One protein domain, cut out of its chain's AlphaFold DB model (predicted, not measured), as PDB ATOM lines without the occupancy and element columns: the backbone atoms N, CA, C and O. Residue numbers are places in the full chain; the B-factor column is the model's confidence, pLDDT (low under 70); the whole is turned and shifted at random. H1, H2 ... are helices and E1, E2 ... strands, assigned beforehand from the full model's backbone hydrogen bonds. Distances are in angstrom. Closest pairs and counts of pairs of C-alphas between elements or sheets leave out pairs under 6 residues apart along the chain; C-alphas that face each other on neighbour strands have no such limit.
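AT A GLANCE: This is residues 698 to 765, 797 to 845 and 871 to 892 of the 1251 residues of the protein "CDC24_OB1 domain-containing protein" of Chlamydomonas reinhardtii (UniProt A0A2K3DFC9). A strongly twisted sheet, folded over where E1 bends, curls into a small, partly closed barrel: the second part of E1 with E2, E3 and E5 makes one wall, and the first part of E1 with E4 and E6 makes the other. H1 sits at one end of this barrel, H2 packs on H1, and residues 817 to 822 stick out as a free loop. The printed part has 139 residues, with seven named strands and then three named helices, in the order E1 E2 E3 E4 E5 E6 E7 H1 H2 H3. The branched sheet is mixed, parallel and antiparallel, and the class is mixed, helices and strands. The whole is compact, with a radius of gyration of the C-alphas of 15.0 A and spans of 43 by 40 by 26 A.

IN THESE COORDINATES: Find C-alpha 698 at (189.727, 164.811, 182.529); there E1 begins, residues 698 to 710, 25.3 A long, and it bends by 93 degrees at residue 704. Next read E2, residues 717 to 726, 26.5 A long, and E3, residues 732 to 740, 25.0 A long. After a stretch with no named element, residues 741 to 753, you reach E4, residues 754 to 758, 13.2 A long. Past the first cut find E5, residues 798 to 803, 16.6 A long, then E6, residues 810 to 813, and E7, residues 828 to 830. H1, residues 832 to 845, starts at C-alpha 832 at (193.746, 173.539, 178.167) and is 19.7 A long. Past the second cut come H2, residues 871 to 881, 15.5 A long, and H3, residues 887 to 890, which ends at C-alpha 890 at (190.970, 177.090, 191.297).

HOW THE PARTS SIT: Start at E1, which has three neighbours: E2 beside residues 701 to 710 and E7 beside residues 698 to 699 lie on one side of it, and E4 beside residues 698 to 702 on the other side. E1, E2 and E3 form a meander, each strand the antiparallel neighbour of the one before; E1 to E4 form a Greek key, the meander followed by a fourth strand antiparallel to the first. In the hairpin of E1 and E2, look at N 704 and O 724, 2.8 A apart; in that of E2 and E3, at N 723 and O 735, 2.9 A. E1 and E4 have N 755 and O 701 at 2.8 A, and antiparallel E4 and E6 have N 756 and O 812 at 2.8 A. Parallel E1 and E7 have N 830 and O 698 at 2.9 A, and parallel E3 and E5 have N 736 and O 800 at 2.8 A. Residues 761 to 762 form a short antiparallel pairing with residues 800 to 801 of E5. H1 is on the sheet at a height of 10.8 A, over E5 and only just not over E2, where 2 of its C-alphas fall; it runs across the strands, at 89 degrees to E5 on the local plane. The closest C-alphas of E5 and H1 are those of Leu 798 and Arg 836, 6.9 A apart. H1 and H2 touch, closest at the C-alphas of Ala 838 and Leu 876, 5.0 A, at a steep tilt of 40 degrees, opposite ways. H2 only grazes the sheet with residues 876 to 881, and H3 only just does so with residues 887 to 890. H1 and H3 are apart. Every O i to N i+4 pair is within hydrogen-bond range in H1 and H2; H3 is too short for one.

THE WHOLE: The two farthest C-alphas, of Lys 715 and Gln 882, are 45.0 A apart. Residues 766 to 796 and 846 to 870 are not printed, and each cut leaves a gap of 9.5 A between C-alphas. The links from E3 to E4 and from E6 to E7 are long. Mean pLDDT of the printed part is 81.9; among the 33 residues under 70 are 713 to 716, 817 to 828 and 883 to 892.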
ATOM      1  N   ALA A 698     190.625 163.787 182.008       89.69
ATOM      2  CA  ALA A 698     189.727 164.811 182.529       89.69
ATOM      3  C   ALA A 698     190.230 166.181 182.087       89.69
ATOM      4  O   ALA A 698     191.188 166.710 182.654       89.69
ATOM      5  N   LEU A 699     189.528 166.803 181.146       93.69
ATOM      6  CA  LEU A 699     189.555 168.255 181.086       93.69
ATOM      7  C   LEU A 699     188.659 168.777 182.214       93.69
ATOM      8  O   LEU A 699     187.499 168.387 182.311       93.69
ATOM      9  N   VAL A 700     189.173 169.679 183.044       94.56
ATOM     10  CA  VAL A 700     188.334 170.506 183.919       94.56
ATOM     11  C   VAL A 700     188.474 171.949 183.473       94.56
ATOM     12  O   VAL A 700     189.585 172.421 183.241       94.56
ATOM     13  N   ALA A 701     187.343 172.628 183.309       96.25
ATOM     14  CA  ALA A 701     187.312 174.009 182.859       96.25
ATOM     15  C   ALA A 701     186.064 174.744 183.362       96.25
ATOM     16  O   ALA A 701     184.988 174.168 183.539       96.25
ATOM     17  N   ARG A 702     186.214 176.048 183.559       96.38
ATOM     18  CA  ARG A 702     185.163 177.011 183.863       96.38
ATOM     19  C   ARG A 702     184.515 177.491 182.566       96.38
ATOM     20  O   ARG A 702     185.206 177.822 181.608       96.38
ATOM     21  N   VAL A 703     183.190 177.548 182.524       97.19
ATOM     22  CA  VAL A 703     182.440 178.138 181.409       97.19
ATOM     23  C   VAL A 703     182.532 179.655 181.521       97.19
ATOM     24  O   VAL A 703     181.947 180.234 182.429       97.19
ATOM     25  N   GLU A 704     183.237 180.316 180.609       97.31
ATOM     26  CA  GLU A 704     183.253 181.785 180.547       97.31
ATOM     27  C   GLU A 704     182.016 182.320 179.819       97.31
ATOM     28  O   GLU A 704     181.427 183.314 180.238       97.31
ATOM     29  N   ALA A 705     181.574 181.641 178.756       96.50
ATOM     30  CA  ALA A 705     180.386 182.027 177.999       96.50
ATOM     31  C   ALA A 705     179.673 180.821 177.376       96.50
ATOM     32  O   ALA A 705     180.297 179.822 177.015       96.50
ATOM     33  N   ILE A 706     178.361 180.952 177.175       96.75
ATOM     34  CA  ILE A 706     177.599 180.093 176.264       96.75
ATOM     35  C   ILE A 706     177.563 180.822 174.918       96.75
ATOM     36  O   ILE A 706     176.950 181.880 174.808       96.75
ATOM     37  N   LEU A 707     178.252 180.283 173.913       96.56
ATOM     38  CA  LEU A 707     178.379 180.893 172.582       96.56
ATOM     39  C   LEU A 707     177.125 180.670 171.725       96.56
ATOM     40  O   LEU A 707     176.839 181.452 170.822       96.56
ATOM     41  N   GLY A 708     176.364 179.613 172.015       94.75
ATOM     42  CA  GLY A 708     175.049 179.369 171.431       94.75
ATOM     43  C   GLY A 708     174.598 177.918 171.570       94.75
ATOM     44  O   GLY A 708     175.386 177.033 171.901       94.75
ATOM     45  N   PHE A 709     173.325 177.671 171.275       95.44
ATOM     46  CA  PHE A 709     172.765 176.330 171.140       95.44
ATOM     47  C   PHE A 709     172.067 176.212 169.785       95.44
ATOM     48  O   PHE A 709     171.147 176.974 169.494       95.44
ATOM     49  N   ALA A 710     172.508 175.262 168.963       92.81
ATOM     50  CA  ALA A 710     171.868 174.923 167.699       92.81
ATOM     51  C   ALA A 710     171.042 173.646 167.885       92.81
ATOM     52  O   ALA A 710     171.601 172.561 168.057       92.81
ATOM     53  N   SER A 711     169.715 173.757 167.857       87.12
ATOM     54  CA  SER A 711     168.824 172.596 167.885       87.12
ATOM     55  C   SER A 711     169.029 171.733 166.635       87.12
ATOM     56  O   SER A 711     169.044 172.221 165.506       87.12
ATOM     57  N   GLY A 712     169.202 170.423 166.828       80.00
ATOM     58  CA  GLY A 712     169.336 169.483 165.719       80.00
ATOM     59  C   GLY A 712     168.003 169.331 164.988       80.00
ATOM     60  O   GLY A 712     167.016 168.921 165.591       80.00
ATOM     61  N   SER A 713     167.965 169.619 163.685       53.91
ATOM     62  CA  SER A 713     166.770 169.403 162.852       53.91
ATOM     63  C   SER A 713     166.458 167.914 162.625       53.91
ATOM     64  O   SER A 713     165.325 167.546 162.312       53.91
ATOM     65  N   ALA A 714     167.445 167.035 162.819       57.31
ATOM     66  CA  ALA A 714     167.270 165.589 162.788       57.31
ATOM     67  C   ALA A 714     166.641 165.077 164.096       57.31
ATOM     68  O   ALA A 714     167.185 165.280 165.178       57.31
ATOM     69  N   LYS A 715     165.543 164.311 163.992       60.53
ATOM     70  CA  LYS A 715     164.711 163.809 165.115       60.53
ATOM     71  C   LYS A 715     165.434 162.944 166.178       60.53
ATOM     72  O   LYS A 715     164.784 162.490 167.123       60.53
ATOM     73  N   GLN A 716     166.732 162.685 166.025       64.75
ATOM     74  CA  GLN A 716     167.547 161.810 166.875       64.75
ATOM     75  C   GLN A 716     168.668 162.534 167.646       64.75
ATOM     76  O   GLN A 716     169.129 161.989 168.644       64.75
ATOM     77  N   THR A 717     169.099 163.742 167.255       72.56
ATOM     78  CA  THR A 717     170.188 164.467 167.943       72.56
ATOM     79  C   THR A 717     169.648 165.577 168.849       72.56
ATOM     80  O   THR A 717     168.704 166.278 168.499       72.56
ATOM     81  N   GLY A 718     170.239 165.754 170.035       82.50
ATOM     82  CA  GLY A 718     169.787 166.717 171.050       82.50
ATOM     83  C   GLY A 718     170.231 168.163 170.829       82.50
ATOM     84  O   GLY A 718     170.043 168.992 171.713       82.50
ATOM     85  N   GLY A 719     170.814 168.468 169.668       94.25
ATOM     86  CA  GLY A 719     171.431 169.757 169.361       94.25
ATOM     87  C   GLY A 719     172.903 169.864 169.769       94.25
ATOM     88  O   GLY A 719     173.493 168.940 170.329       94.25
ATOM     89  N   LEU A 720     173.502 171.001 169.427       95.94
ATOM     90  CA  LEU A 720     174.909 171.321 169.634       95.94
ATOM     91  C   LEU A 720     175.021 172.567 170.516       95.94
ATOM     92  O   LEU A 720     174.644 173.663 170.101       95.94
ATOM     93  N   LEU A 721     175.542 172.401 171.729       96.75
ATOM     94  CA  LEU A 721     175.816 173.480 172.676       96.75
ATOM     95  C   LEU A 721     177.282 173.913 172.526       96.75
ATOM     96  O   LEU A 721     178.192 173.131 172.789       96.75
ATOM     97  N   ARG A 722     177.514 175.157 172.094       97.19
ATOM     98  CA  ARG A 722     178.851 175.760 171.975       97.19
ATOM     99  C   ARG A 722     179.153 176.562 173.240       97.19
ATOM    100  O   ARG A 722     178.419 177.492 173.574       97.19
ATOM    101  N   LEU A 723     180.233 176.215 173.933       97.62
ATOM    102  CA  LEU A 723     180.726 176.894 175.134       97.62
ATOM    103  C   LEU A 723     182.104 177.506 174.882       97.62
ATOM    104  O   LEU A 723     182.917 176.930 174.165       97.62
ATOM    105  N   LEU A 724     182.394 178.624 175.541       97.56
ATOM    106  CA  LEU A 724     183.754 179.103 175.755       97.56
ATOM    107  C   LEU A 724     184.205 178.642 177.142       97.56
ATOM    108  O   LEU A 724     183.565 178.965 178.143       97.56
ATOM    109  N   LEU A 725     185.292 177.881 177.187       97.50
ATOM    110  CA  LEU A 725     185.875 177.301 178.390       97.50
ATOM    111  C   LEU A 725     187.216 177.971 178.708       97.50
ATOM    112  O   LEU A 725     188.016 178.186 177.799       97.50
ATOM    113  N   SER A 726     187.486 178.234 179.986       96.44
ATOM    114  CA  SER A 726     188.814 178.580 180.504       96.44
ATOM    115  C   SER A 726     189.249 177.580 181.573       96.44
ATOM    116  O   SER A 726     188.427 177.057 182.318       96.44
ATOM    117  N   ASP A 727     190.543 177.311 181.695       93.81
ATOM    118  CA  ASP A 727     191.111 176.549 182.817       93.81
ATOM    119  C   ASP A 727     191.713 177.467 183.897       93.81
ATOM    120  O   ASP A 727     192.362 177.014 184.837       93.81
ATOM    121  N   GLY A 728     191.515 178.781 183.778       90.12
ATOM    122  CA  GLY A 728     192.162 179.774 184.633       90.12
ATOM    123  C   GLY A 728     193.669 179.951 184.392       90.12
ATOM    124  O   GLY A 728     194.268 180.772 185.080       90.12
ATOM    125  N   SER A 729     194.292 179.263 183.422       88.38
ATOM    126  CA  SER A 729     195.701 179.478 183.038       88.38
ATOM    127  C   SER A 729     195.881 180.613 182.014       88.38
ATOM    128  O   SER A 729     196.953 180.765 181.431       88.38
ATOM    129  N   GLY A 730     194.813 181.363 181.721       87.00
ATOM    130  CA  GLY A 730     194.716 182.263 180.566       87.00
ATOM    131  C   GLY A 730     194.347 181.553 179.255       87.00
ATOM    132  O   GLY A 730     194.012 182.220 178.278       87.00
ATOM    133  N   GLY A 731     194.346 180.215 179.228       89.25
ATOM    134  CA  GLY A 731     193.864 179.437 178.092       89.25
ATOM    135  C   GLY A 731     192.353 179.589 177.901       89.25
ATOM    136  O   GLY A 731     191.583 179.486 178.856       89.25
ATOM    137  N   GLN A 732     191.924 179.800 176.654       94.56
ATOM    138  CA  GLN A 732     190.522 179.701 176.246       94.56
ATOM    139  C   GLN A 732     190.365 178.677 175.119       94.56
ATOM    140  O   GLN A 732     191.089 178.720 174.121       94.56
ATOM    141  N   ALA A 733     189.386 177.791 175.264       95.81
ATOM    142  CA  ALA A 733     188.992 176.814 174.257       95.81
ATOM    143  C   ALA A 733     187.495 176.927 173.964       95.81
ATOM    144  O   ALA A 733     186.689 177.179 174.857       95.81
ATOM    145  N   GLU A 734     187.112 176.719 172.712       96.81
ATOM    146  CA  GLU A 734     185.718 176.560 172.324       96.81
ATOM    147  C   GLU A 734     185.349 175.072 172.363       96.81
ATOM    148  O   GLU A 734     185.960 174.258 171.675       96.81
ATOM    149  N   ALA A 735     184.343 174.705 173.155       96.62
ATOM    150  CA  ALA A 735     183.846 173.338 173.245       96.62
ATOM    151  C   ALA A 735     182.479 173.197 172.573       96.62
ATOM    152  O   ALA A 735     181.510 173.855 172.951       96.62
ATOM    153  N   ALA A 736     182.401 172.298 171.597       96.69
ATOM    154  CA  ALA A 736     181.182 171.891 170.921       96.69
ATOM    155  C   ALA A 736     180.656 170.592 171.559       96.69
ATOM    156  O   ALA A 736     181.142 169.493 171.275       96.69
ATOM    157  N   LEU A 737     179.668 170.735 172.445       96.75
ATOM    158  CA  LEU A 737     178.987 169.641 173.132       96.75
ATOM    159  C   LEU A 737     177.809 169.162 172.275       96.75
ATOM    160  O   LEU A 737     176.801 169.858 172.143       96.75
ATOM    161  N   GLN A 738     177.927 167.979 171.679       96.31
ATOM    162  CA  GLN A 738     176.841 167.344 170.934       96.31
ATOM    163  C   GLN A 738     175.949 166.587 171.923       96.31
ATOM    164  O   GLN A 738     176.338 165.541 172.435       96.31
ATOM    165  N   LEU A 739     174.772 167.138 172.212       95.69
ATOM    166  CA  LEU A 739     173.892 166.653 173.274       95.69
ATOM    167  C   LEU A 739     172.975 165.517 172.804       95.69
ATOM    168  O   LEU A 739     172.601 165.423 171.627       95.69
ATOM    169  N   ALA A 740     172.555 164.678 173.748       92.44
ATOM    170  CA  ALA A 740     171.570 163.626 173.533       92.44
ATOM    171  C   ALA A 740     170.144 164.203 173.547       92.44
ATOM    172  O   ALA A 740     169.854 165.222 174.184       92.44
ATOM    173  N   ARG A 741     169.206 163.565 172.837       89.75
ATOM    174  CA  ARG A 741     167.813 164.034 172.807       89.75
ATOM    175  C   ARG A 741     167.184 163.905 174.202       89.75
ATOM    176  O   ARG A 741     167.015 162.801 174.703       89.75
ATOM    177  N   GLY A 742     166.798 165.038 174.794       88.81
ATOM    178  CA  GLY A 742     166.295 165.105 176.174       88.81
ATOM    179  C   GLY A 742     167.373 165.368 177.235       88.81
ATOM    180  O   GLY A 742     167.080 165.254 178.426       88.81
ATOM    181  N   SER A 743     168.595 165.727 176.822       89.31
ATOM    182  CA  SER A 743     169.696 166.102 177.715       89.31
ATOM    183  C   SER A 743     169.288 167.149 178.751       89.31
ATOM    184  O   SER A 743     168.771 168.220 178.423       89.31
ATOM    185  N   LYS A 744     169.592 166.867 180.021       86.88
ATOM    186  CA  LYS A 744     169.382 167.794 181.147       86.88
ATOM    187  C   LYS A 744     170.555 168.763 181.342       86.88
ATOM    188  O   LYS A 744     170.593 169.476 182.340       86.88
ATOM    189  N   LEU A 745     171.523 168.792 180.423       84.12
ATOM    190  CA  LEU A 745     172.694 169.667 180.524       84.12
ATOM    191  C   LEU A 745     172.354 171.139 180.242       84.12
ATOM    192  O   LEU A 745     172.896 172.025 180.900       84.12
ATOM    193  N   LEU A 746     171.383 171.407 179.360       82.44
ATOM    194  CA  LEU A 746     170.934 172.767 179.023       82.44
ATOM    195  C   LEU A 746     170.339 173.543 180.213       82.44
ATOM    196  O   LEU A 746     170.378 174.767 180.211       82.44
ATOM    197  N   SER A 747     169.824 172.855 181.237       84.94
ATOM    198  CA  SER A 747     169.307 173.458 182.477       84.94
ATOM    199  C   SER A 747     170.281 173.365 183.662       84.94
ATOM    200  O   SER A 747     169.887 173.564 184.811       84.94
ATOM    201  N   ARG A 748     171.554 173.023 183.404       85.44
ATOM    202  CA  ARG A 748     172.597 172.798 184.428       85.44
ATOM    203  C   ARG A 748     173.939 173.474 184.129       85.44
ATOM    204  O   ARG A 748     174.853 173.395 184.954       85.44
ATOM    205  N   VAL A 749     174.078 174.117 182.971       92.94
ATOM    206  CA  VAL A 749     175.307 174.782 182.527       92.94
ATOM    207  C   VAL A 749     175.040 176.274 182.354       92.94
ATOM    208  O   VAL A 749     174.213 176.667 181.537       92.94
ATOM    209  N   TRP A 750     175.773 177.097 183.102       94.19
ATOM    210  CA  TRP A 750     175.707 178.560 183.058       94.19
ATOM    211  C   TRP A 750     177.132 179.141 183.003       94.19
ATOM    212  O   TRP A 750     178.072 178.460 183.426       94.19
ATOM    213  N   PRO A 751     177.330 180.394 182.554       95.56
ATOM    214  CA  PRO A 751     178.587 181.107 182.774       95.56
ATOM    215  C   PRO A 751     178.996 181.089 184.258       95.56
ATOM    216  O   PRO A 751     178.159 181.226 185.148       95.56
ATOM    217  N   GLY A 752     180.282 180.878 184.524       94.62
ATOM    218  CA  GLY A 752     180.860 180.671 185.851       94.62
ATOM    219  C   GLY A 752     180.880 179.218 186.349       94.62
ATOM    220  O   GLY A 752     181.631 178.935 187.283       94.62
ATOM    221  N   HIS A 753     180.128 178.282 185.750       94.69
ATOM    222  CA  HIS A 753     180.151 176.872 186.170       94.69
ATOM    223  C   HIS A 753     181.484 176.189 185.863       94.69
ATOM    224  O   HIS A 753     182.032 176.353 184.777       94.69
ATOM    225  N   CYS A 754     181.969 175.365 186.793       95.44
ATOM    226  CA  CYS A 754     183.139 174.511 186.578       95.44
ATOM    227  C   CYS A 754     182.676 173.108 186.171       95.44
ATOM    228  O   CYS A 754     181.936 172.457 186.909       95.44
ATOM    229  N   LEU A 755     183.108 172.645 185.000       95.56
ATOM    230  CA  LEU A 755     182.735 171.363 184.408       95.56
ATOM    231  C   LEU A 755     183.947 170.431 184.339       95.56
ATOM    232  O   LEU A 755     185.039 170.856 183.965       95.56
ATOM    233  N   VAL A 756     183.729 169.152 184.638       95.69
ATOM    234  CA  VAL A 756     184.608 168.037 184.276       95.69
ATOM    235  C   VAL A 756     184.077 167.429 182.983       95.69
ATOM    236  O   VAL A 756     182.931 166.985 182.930       95.69
ATOM    237  N   LEU A 757     184.923 167.396 181.964       95.62
ATOM    238  CA  LEU A 757     184.714 166.769 180.667       95.62
ATOM    239  C   LEU A 757     185.586 165.513 180.598       95.62
ATOM    240  O   LEU A 757     186.796 165.604 180.374       95.62
ATOM    241  N   LEU A 758     184.974 164.344 180.790       95.06
ATOM    242  CA  LEU A 758     185.610 163.056 180.515       95.06
ATOM    243  C   LEU A 758     185.329 162.665 179.065       95.06
ATOM    244  O   LEU A 758     184.218 162.874 178.580       95.06
ATOM    245  N   GLY A 759     186.325 162.112 178.373       92.12
ATOM    246  CA  GLY A 759     186.176 161.674 176.978       92.12
ATOM    247  C   GLY A 759     186.104 162.816 175.955       92.12
ATOM    248  O   GLY A 759     185.716 162.590 174.812       92.12
ATOM    249  N   ALA A 760     186.476 164.047 176.328       92.06
ATOM    250  CA  ALA A 760     186.622 165.124 175.353       92.06
ATOM    251  C   ALA A 760     187.764 164.818 174.369       92.06
ATOM    252  O   ALA A 760     188.855 164.387 174.752       92.06
ATOM    253  N   THR A 761     187.508 165.076 173.090       93.00
ATOM    254  CA  THR A 761     188.475 164.939 171.998       93.00
ATOM    255  C   THR A 761     188.802 166.312 171.428       93.00
ATOM    256  O   THR A 761     187.986 167.235 171.463       93.00
ATOM    257  N   LEU A 762     190.016 166.472 170.909       91.94
ATOM    258  CA  LEU A 762     190.376 167.665 170.152       91.94
ATOM    259  C   LEU A 762     189.735 167.555 168.766       91.94
ATOM    260  O   LEU A 762     189.940 166.566 168.059       91.94
ATOM    261  N   ALA A 763     188.912 168.534 168.395       87.12
ATOM    262  CA  ALA A 763     188.335 168.571 167.061       87.12
ATOM    263  C   ALA A 763     189.456 168.856 166.047       87.12
ATOM    264  O   ALA A 763     190.323 169.690 166.329       87.12
ATOM    265  N   PRO A 764     189.464 168.204 164.867       80.06
ATOM    266  CA  PRO A 764     190.364 168.617 163.801       80.06
ATOM    267  C   PRO A 764     190.060 170.083 163.450       80.06
ATOM    268  O   PRO A 764     188.879 170.445 163.401       80.06
ATOM    269  N   PRO A 765     191.078 170.932 163.218       73.69
ATOM    270  CA  PRO A 765     190.847 172.324 162.858       73.69
ATOM    271  C   PRO A 765     189.982 172.367 161.599       73.69
ATOM    272  O   PRO A 765     190.323 171.753 160.586       73.69
ATOM    273  N   ARG A 797     191.783 179.521 168.596       83.69
ATOM    274  CA  ARG A 797     191.098 178.910 169.735       83.69
ATOM    275  C   ARG A 797     191.050 177.404 169.521       83.69
ATOM    276  O   ARG A 797     190.646 176.952 168.452       83.69
ATOM    277  N   LEU A 798     191.421 176.638 170.544       92.44
ATOM    278  CA  LEU A 798     191.255 175.187 170.512       92.44
ATOM    279  C   LEU A 798     189.778 174.852 170.344       92.44
ATOM    280  O   LEU A 798     188.959 175.328 171.129       92.44
ATOM    281  N   GLN A 799     189.454 174.017 169.361       94.12
ATOM    282  CA  GLN A 799     188.125 173.442 169.221       94.12
ATOM    283  C   GLN A 799     188.119 172.059 169.877       94.12
ATOM    284  O   GLN A 799     188.876 171.166 169.502       94.12
ATOM    285  N   LEU A 800     187.280 171.894 170.891       95.50
ATOM    286  CA  LEU A 800     187.057 170.638 171.599       95.50
ATOM    287  C   LEU A 800     185.711 170.061 171.172       95.50
ATOM    288  O   LEU A 800     184.725 170.790 171.067       95.50
ATOM    289  N   ARG A 801     185.649 168.746 170.974       95.62
ATOM    290  CA  ARG A 801     184.410 168.013 170.724       95.62
ATOM    291  C   ARG A 801     184.158 167.020 171.848       95.62
ATOM    292  O   ARG A 801     185.045 166.275 172.255       95.62
ATOM    293  N   TRP A 802     182.920 166.982 172.314       96.75
ATOM    294  CA  TRP A 802     182.435 165.989 173.267       96.75
ATOM    295  C   TRP A 802     181.007 165.605 172.874       96.75
ATOM    296  O   TRP A 802     180.244 166.461 172.417       96.75
ATOM    297  N   VAL A 803     180.664 164.324 172.989       95.19
ATOM    298  CA  VAL A 803     179.396 163.770 172.499       95.19
ATOM    299  C   VAL A 803     178.716 162.997 173.625       95.19
ATOM    300  O   VAL A 803     179.265 162.035 174.155       95.19
ATOM    301  N   GLU A 804     177.509 163.414 173.991       93.19
ATOM    302  CA  GLU A 804     176.734 162.777 175.053       93.19
ATOM    303  C   GLU A 804     176.307 161.365 174.629       93.19
ATOM    304  O   GLU A 804     175.612 161.189 173.627       93.19
ATOM    305  N   GLY A 805     176.731 160.356 175.395       88.94
ATOM    306  CA  GLY A 805     176.486 158.944 175.089       88.94
ATOM    307  C   GLY A 805     177.560 158.263 174.231       88.94
ATOM    308  O   GLY A 805     177.410 157.083 173.922       88.94
ATOM    309  N   GLU A 806     178.651 158.948 173.865       91.12
ATOM    310  CA  GLU A 806     179.853 158.268 173.361       91.12
ATOM    311  C   GLU A 806     180.540 157.486 174.503       91.12
ATOM    312  O   GLU A 806     180.462 157.860 175.676       91.12
ATOM    313  N   ALA A 807     181.168 156.348 174.196       85.38
ATOM    314  CA  ALA A 807     181.661 155.428 175.220       85.38
ATOM    315  C   ALA A 807     182.787 156.062 176.063       85.38
ATOM    316  O   ALA A 807     183.870 156.349 175.559       85.38
ATOM    317  N   GLY A 808     182.528 156.272 177.358       85.62
ATOM    318  CA  GLY A 808     183.445 156.962 178.275       85.62
ATOM    319  C   GLY A 808     183.337 158.495 178.272       85.62
ATOM    320  O   GLY A 808     184.096 159.143 178.996       85.62
ATOM    321  N   ALA A 809     182.402 159.070 177.508       89.69
ATOM    322  CA  ALA A 809     182.092 160.493 177.535       89.69
ATOM    323  C   ALA A 809     181.114 160.821 178.677       89.69
ATOM    324  O   ALA A 809     179.936 160.466 178.637       89.69
ATOM    325  N   GLU A 810     181.597 161.530 179.697       93.38
ATOM    326  CA  GLU A 810     180.804 161.948 180.861       93.38
ATOM    327  C   GLU A 810     181.003 163.446 181.126       93.38
ATOM    328  O   GLU A 810     182.106 163.968 180.944       93.38
ATOM    329  N   LEU A 811     179.948 164.131 181.580       93.19
ATOM    330  CA  LEU A 811     180.019 165.523 182.023       93.19
ATOM    331  C   LEU A 811     179.554 165.643 183.475       93.19
ATOM    332  O   LEU A 811     178.381 165.414 183.776       93.19
ATOM    333  N   HIS A 812     180.450 166.090 184.353       93.12
ATOM    334  CA  HIS A 812     180.146 166.349 185.762       93.12
ATOM    335  C   HIS A 812     180.272 167.846 186.051       93.12
ATOM    336  O   HIS A 812     181.279 168.460 185.721       93.12
ATOM    337  N   SER A 813     179.264 168.462 186.669       91.56
ATOM    338  CA  SER A 813     179.322 169.882 187.051       91.56
ATOM    339  C   SER A 813     179.819 170.002 188.488       91.56
ATOM    340  O   SER A 813     179.064 169.721 189.418       91.56
ATOM    341  N   LEU A 814     181.074 170.420 188.679       86.50
ATOM    342  CA  LEU A 814     181.670 170.613 190.007       86.50
ATOM    343  C   LEU A 814     180.845 171.605 190.836       86.50
ATOM    344  O   LEU A 814     180.573 171.352 192.001       86.50
ATOM    345  N   THR A 815     180.375 172.688 190.212       83.75
ATOM    346  CA  THR A 815     179.572 173.733 190.868       83.75
ATOM    347  C   THR A 815     178.137 173.319 191.200       83.75
ATOM    348  O   THR A 815     177.473 174.037 191.942       83.75
ATOM    349  N   ALA A 816     177.647 172.189 190.676       75.88
ATOM    350  CA  ALA A 816     176.315 171.654 190.983       75.88
ATOM    351  C   ALA A 816     176.340 170.315 191.747       75.88
ATOM    352  O   ALA A 816     175.274 169.777 192.052       75.88
ATOM    353  N   MET A 817     177.520 169.764 192.056       67.94
ATOM    354  CA  MET A 817     177.636 168.574 192.898       67.94
ATOM    355  C   MET A 817     177.533 168.938 194.389       67.94
ATOM    356  O   MET A 817     178.160 169.905 194.828       67.94
ATOM    357  N   PRO A 818     176.780 168.170 195.200       58.47
ATOM    358  CA  PRO A 818     176.847 168.271 196.654       58.47
ATOM    359  C   PRO A 818     178.264 167.977 197.160       58.47
ATOM    360  O   PRO A 818     178.922 167.066 196.668       58.47
ATOM    361  N   ALA A 819     178.708 168.662 198.217       48.28
ATOM    362  CA  ALA A 819     180.044 168.450 198.792       48.28
ATOM    363  C   ALA A 819     180.296 167.016 199.323       48.28
ATOM    364  O   ALA A 819     181.439 166.656 199.582       48.28
ATOM    365  N   ALA A 820     179.242 166.204 199.477       41.84
ATOM    366  CA  ALA A 820     179.322 164.801 199.883       41.84
ATOM    367  C   ALA A 820     179.595 163.820 198.723       41.84
ATOM    368  O   ALA A 820     180.046 162.706 198.973       41.84
ATOM    369  N   THR A 821     179.349 164.196 197.459       48.97
ATOM    370  CA  THR A 821     179.746 163.364 196.310       48.97
ATOM    371  C   THR A 821     181.202 163.651 195.975       48.97
ATOM    372  O   THR A 821     181.508 164.617 195.275       48.97
ATOM    373  N   THR A 822     182.104 162.829 196.516       45.03
ATOM    374  CA  THR A 822     183.552 162.914 196.284       45.03
ATOM    375  C   THR A 822     183.891 162.898 194.794       45.03
ATOM    376  O   THR A 822     183.285 162.153 194.023       45.03
ATOM    377  N   THR A 823     184.903 163.675 194.397       51.22
ATOM    378  CA  THR A 823     185.460 163.665 193.034       51.22
ATOM    379  C   THR A 823     185.758 162.242 192.549       51.22
ATOM    380  O   THR A 823     186.267 161.445 193.341       51.22
ATOM    381  N   PRO A 824     185.515 161.920 191.262       48.25
ATOM    382  CA  PRO A 824     185.810 160.598 190.723       48.25
ATOM    383  C   PRO A 824     187.302 160.289 190.882       48.25
ATOM    384  O   PRO A 824     188.159 161.006 190.358       48.25
ATOM    385  N   GLY A 825     187.607 159.226 191.628       39.06
ATOM    386  CA  GLY A 825     188.975 158.761 191.821       39.06
ATOM    387  C   GLY A 825     189.636 158.349 190.500       39.06
ATOM    388  O   GLY A 825     188.964 158.023 189.524       39.06
ATOM    389  N   LEU A 826     190.972 158.329 190.498       40.50
ATOM    390  CA  LEU A 826     191.842 157.861 189.405       40.50
ATOM    391  C   LEU A 826     191.934 158.731 188.134       40.50
ATOM    392  O   LEU A 826     192.765 158.421 187.277       40.50
ATOM    393  N   VAL A 827     191.170 159.819 187.974       53.53
ATOM    394  CA  VAL A 827     191.223 160.595 186.716       53.53
ATOM    395  C   VAL A 827     192.389 161.594 186.676       53.53
ATOM    396  O   VAL A 827     192.553 162.426 187.567       53.53
ATOM    397  N   ARG A 828     193.193 161.544 185.603       65.94
ATOM    398  CA  ARG A 828     194.268 162.515 185.342       65.94
ATOM    399  C   ARG A 828     193.687 163.812 184.776       65.94
ATOM    400  O   ARG A 828     193.134 163.818 183.676       65.94
ATOM    401  N   TYR A 829     193.852 164.904 185.521       74.06
ATOM    402  CA  TYR A 829     193.485 166.250 185.085       74.06
ATOM    403  C   TYR A 829     194.488 166.802 184.064       74.06
ATOM    404  O   TYR A 829     195.694 166.789 184.306       74.06
ATOM    405  N   THR A 830     193.986 167.324 182.947       80.62
ATOM    406  CA  THR A 830     194.774 167.980 181.893       80.62
ATOM    407  C   THR A 830     194.275 169.405 181.671       80.62
ATOM    408  O   THR A 830     193.078 169.607 181.458       80.62
ATOM    409  N   SER A 831     195.181 170.384 181.698       86.00
ATOM    410  CA  SER A 831     194.886 171.790 181.392       86.00
ATOM    411  C   SER A 831     194.631 172.015 179.894       86.00
ATOM    412  O   SER A 831     195.072 171.236 179.043       86.00
ATOM    413  N   LEU A 832     193.944 173.110 179.555       86.00
ATOM    414  CA  LEU A 832     193.746 173.539 178.167       86.00
ATOM    415  C   LEU A 832     195.080 173.884 177.506       86.00
ATOM    416  O   LEU A 832     195.268 173.581 176.334       86.00
ATOM    417  N   GLU A 833     196.027 174.453 178.251       84.38
ATOM    418  CA  GLU A 833     197.369 174.743 177.738       84.38
ATOM    419  C   GLU A 833     198.194 173.460 177.474       84.38
ATOM    420  O   GLU A 833     198.945 173.407 176.498       84.38
ATOM    421  N   ALA A 834     197.997 172.376 178.242       82.62
ATOM    422  CA  ALA A 834     198.600 171.073 177.926       82.62
ATOM    423  C   ALA A 834     198.019 170.494 176.626       82.62
ATOM    424  O   ALA A 834     198.762 170.052 175.746       82.62
ATOM    425  N   LEU A 835     196.691 170.565 176.476       85.62
ATOM    426  CA  LEU A 835     195.987 170.201 175.243       85.62
ATOM    427  C   LEU A 835     196.427 171.080 174.060       85.62
ATOM    428  O   LEU A 835     196.548 170.576 172.945       85.62
ATOM    429  N   ARG A 836     196.745 172.361 174.293       85.44
ATOM    430  CA  ARG A 836     197.252 173.287 173.270       85.44
ATOM    431  C   ARG A 836     198.601 172.853 172.723       85.44
ATOM    432  O   ARG A 836     198.761 172.739 171.511       85.44
ATOM    433  N   ARG A 837     199.555 172.572 173.610       85.25
ATOM    434  CA  ARG A 837     200.900 172.113 173.236       85.25
ATOM    435  C   ARG A 837     200.850 170.757 172.537       85.25
ATOM    436  O   ARG A 837     201.509 170.581 171.516       85.25
ATOM    437  N   ALA A 838     200.005 169.842 173.018       84.38
ATOM    438  CA  ALA A 838     199.763 168.559 172.362       84.38
ATOM    439  C   ALA A 838     199.154 168.718 170.955       84.38
ATOM    440  O   ALA A 838     199.576 168.020 170.035       84.38
ATOM    441  N   ALA A 839     198.217 169.656 170.761       82.06
ATOM    442  CA  ALA A 839     197.648 169.968 169.450       82.06
ATOM    443  C   ALA A 839     198.702 170.523 168.482       82.06
ATOM    444  O   ALA A 839     198.827 170.009 167.374       82.06
ATOM    445  N   VAL A 840     199.494 171.515 168.911       84.94
ATOM    446  CA  VAL A 840     200.553 172.118 168.080       84.94
ATOM    447  C   VAL A 840     201.602 171.073 167.688       84.94
ATOM    448  O   VAL A 840     201.948 170.967 166.511       84.94
ATOM    449  N   ALA A 841     202.051 170.245 168.638       81.56
ATOM    450  CA  ALA A 841     202.976 169.144 168.367       81.56
ATOM    451  C   ALA A 841     202.386 168.111 167.389       81.56
ATOM    452  O   ALA A 841     203.083 167.657 166.484       81.56
ATOM    453  N   ALA A 842     201.097 167.776 167.516       79.19
ATOM    454  CA  ALA A 842     200.420 166.875 166.587       79.19
ATOM    455  C   ALA A 842     200.285 167.473 165.175       79.19
ATOM    456  O   ALA A 842     200.461 166.748 164.199       79.19
ATOM    457  N   THR A 843     200.022 168.779 165.043       78.94
ATOM    458  CA  THR A 843     200.002 169.450 163.731       78.94
ATOM    459  C   THR A 843     201.390 169.578 163.108       78.94
ATOM    460  O   THR A 843     201.502 169.450 161.896       78.94
ATOM    461  N   ALA A 844     202.445 169.766 163.909       79.62
ATOM    462  CA  ALA A 844     203.823 169.782 163.416       79.62
ATOM    463  C   ALA A 844     204.251 168.393 162.909       79.62
ATOM    464  O   ALA A 844     204.725 168.268 161.786       79.62
ATOM    465  N   ALA A 845     203.982 167.334 163.683       77.44
ATOM    466  CA  ALA A 845     204.260 165.953 163.280       77.44
ATOM    467  C   ALA A 845     203.435 165.491 162.059       77.44
ATOM    468  O   ALA A 845     203.862 164.605 161.329       77.44
ATOM    469  N   ALA A 871     200.993 158.567 170.169       65.62
ATOM    470  CA  ALA A 871     201.830 159.755 169.998       65.62
ATOM    471  C   ALA A 871     201.216 161.011 170.648       65.62
ATOM    472  O   ALA A 871     201.910 161.732 171.364       65.62
ATOM    473  N   GLN A 872     199.909 161.239 170.478       65.69
ATOM    474  CA  GLN A 872     199.201 162.367 171.093       65.69
ATOM    475  C   GLN A 872     199.098 162.207 172.617       65.69
ATOM    476  O   GLN A 872     199.287 163.182 173.337       65.69
ATOM    477  N   LEU A 873     198.889 160.985 173.124       65.38
ATOM    478  CA  LEU A 873     198.922 160.710 174.569       65.38
ATOM    479  C   LEU A 873     200.306 160.973 175.184       65.38
ATOM    480  O   LEU A 873     200.388 161.548 176.268       65.38
ATOM    481  N   ARG A 874     201.396 160.610 174.492       72.62
ATOM    482  CA  ARG A 874     202.771 160.932 174.923       72.62
ATOM    483  C   ARG A 874     203.031 162.441 174.910       72.62
ATOM    484  O   ARG A 874     203.540 162.963 175.897       72.62
ATOM    485  N   ALA A 875     202.634 163.142 173.845       67.44
ATOM    486  CA  ALA A 875     202.763 164.598 173.748       67.44
ATOM    487  C   ALA A 875     201.963 165.323 174.847       67.44
ATOM    488  O   ALA A 875     202.477 166.244 175.478       67.44
ATOM    489  N   LEU A 876     200.738 164.867 175.132       72.94
ATOM    490  CA  LEU A 876     199.890 165.401 176.198       72.94
ATOM    491  C   LEU A 876     200.477 165.145 177.593       72.94
ATOM    492  O   LEU A 876     200.468 166.048 178.425       72.94
ATOM    493  N   ALA A 877     201.032 163.956 177.844       67.12
ATOM    494  CA  ALA A 877     201.701 163.639 179.105       67.12
ATOM    495  C   ALA A 877     202.968 164.489 179.320       67.12
ATOM    496  O   ALA A 877     203.168 165.016 180.414       67.12
ATOM    497  N   ALA A 878     203.786 164.674 178.279       70.75
ATOM    498  CA  ALA A 878     204.969 165.533 178.327       70.75
ATOM    499  C   ALA A 878     204.599 167.012 178.553       70.75
ATOM    500  O   ALA A 878     205.186 167.666 179.412       70.75
ATOM    501  N   ALA A 879     203.583 167.523 177.850       70.69
ATOM    502  CA  ALA A 879     203.094 168.888 178.033       70.69
ATOM    503  C   ALA A 879     202.497 169.117 179.433       70.69
ATOM    504  O   ALA A 879     202.759 170.148 180.048       70.69
ATOM    505  N   ALA A 880     201.729 168.156 179.957       65.00
ATOM    506  CA  ALA A 880     201.143 168.235 181.295       65.00
ATOM    507  C   ALA A 880     202.207 168.215 182.409       65.00
ATOM    508  O   ALA A 880     202.054 168.924 183.398       65.00
ATOM    509  N   ALA A 881     203.304 167.468 182.237       68.50
ATOM    510  CA  ALA A 881     204.425 167.455 183.182       68.50
ATOM    511  C   ALA A 881     205.204 168.789 183.245       68.50
ATOM    512  O   ALA A 881     205.923 169.033 184.209       68.50
ATOM    513  N   GLN A 882     205.056 169.657 182.237       70.12
ATOM    514  CA  GLN A 882     205.705 170.973 182.140       70.12
ATOM    515  C   GLN A 882     204.801 172.142 182.575       70.12
ATOM    516  O   GLN A 882     205.140 173.304 182.337       70.12
ATOM    517  N   LEU A 883     203.625 171.867 183.147       60.81
ATOM    518  CA  LEU A 883     202.620 172.880 183.469       60.81
ATOM    519  C   LEU A 883     202.214 172.832 184.950       60.81
ATOM    520  O   LEU A 883     202.156 171.753 185.537       60.81
ATOM    521  N   PRO A 884     201.913 173.990 185.570       59.56
ATOM    522  CA  PRO A 884     201.415 174.024 186.938       59.56
ATOM    523  C   PRO A 884     200.047 173.335 187.023       59.56
ATOM    524  O   PRO A 884     199.209 173.486 186.133       59.56
ATOM    525  N   ASP A 885     199.815 172.604 188.115       63.12
ATOM    526  CA  ASP A 885     198.551 171.908 188.369       63.12
ATOM    527  C   ASP A 885     197.374 172.906 188.324       63.12
ATOM    528  O   ASP A 885     197.333 173.823 189.152       63.12
ATOM    529  N   PRO A 886     196.395 172.753 187.407       57.75
ATOM    530  CA  PRO A 886     195.299 173.710 187.263       57.75
ATOM    531  C   PRO A 886     194.412 173.787 188.514       57.75
ATOM    532  O   PRO A 886     193.772 174.807 188.755       57.75
ATOM    533  N   ARG A 887     194.444 172.780 189.402       63.34
ATOM    534  CA  ARG A 887     193.785 172.870 190.712       63.34
ATOM    535  C   ARG A 887     194.333 174.036 191.541       63.34
ATOM    536  O   ARG A 887     193.580 174.617 192.315       63.34
ATOM    537  N   ALA A 888     195.604 174.419 191.377       65.19
ATOM    538  CA  ALA A 888     196.227 175.507 192.133       65.19
ATOM    539  C   ALA A 888     195.605 176.887 191.849       65.19
ATOM    540  O   ALA A 888     195.476 177.683 192.780       65.19
ATOM    541  N   SER A 889     195.164 177.165 190.613       61.25
ATOM    542  CA  SER A 889     194.450 178.411 190.291       61.25
ATOM    543  C   SER A 889     193.025 178.393 190.865       61.25
ATOM    544  O   SER A 889     192.575 179.378 191.458       61.25
ATOM    545  N   TRP A 890     192.338 177.247 190.792       62.75
ATOM    546  CA  TRP A 890     190.970 177.090 191.297       62.75
ATOM    547  C   TRP A 890     190.859 176.971 192.821       62.75
ATOM    548  O   TRP A 890     189.761 177.168 193.338       62.75
ATOM    549  N   ARG A 891     191.948 176.741 193.574       65.56
ATOM    550  CA  ARG A 891     191.929 176.713 195.058       65.56
ATOM    551  C   ARG A 891     191.276 177.948 195.693       65.56
ATOM    552  O   ARG A 891     190.711 177.834 196.775       65.56
ATOM    553  N   ARG A 892     191.324 179.108 195.024       57.69
ATOM    554  CA  ARG A 892     190.673 180.359 195.467       57.69
ATOM    555  C   ARG A 892     189.170 180.446 195.154       57.69
ATOM    556  O   ARG A 892     188.514 181.348 195.659       57.69
TER     557      ARG A 892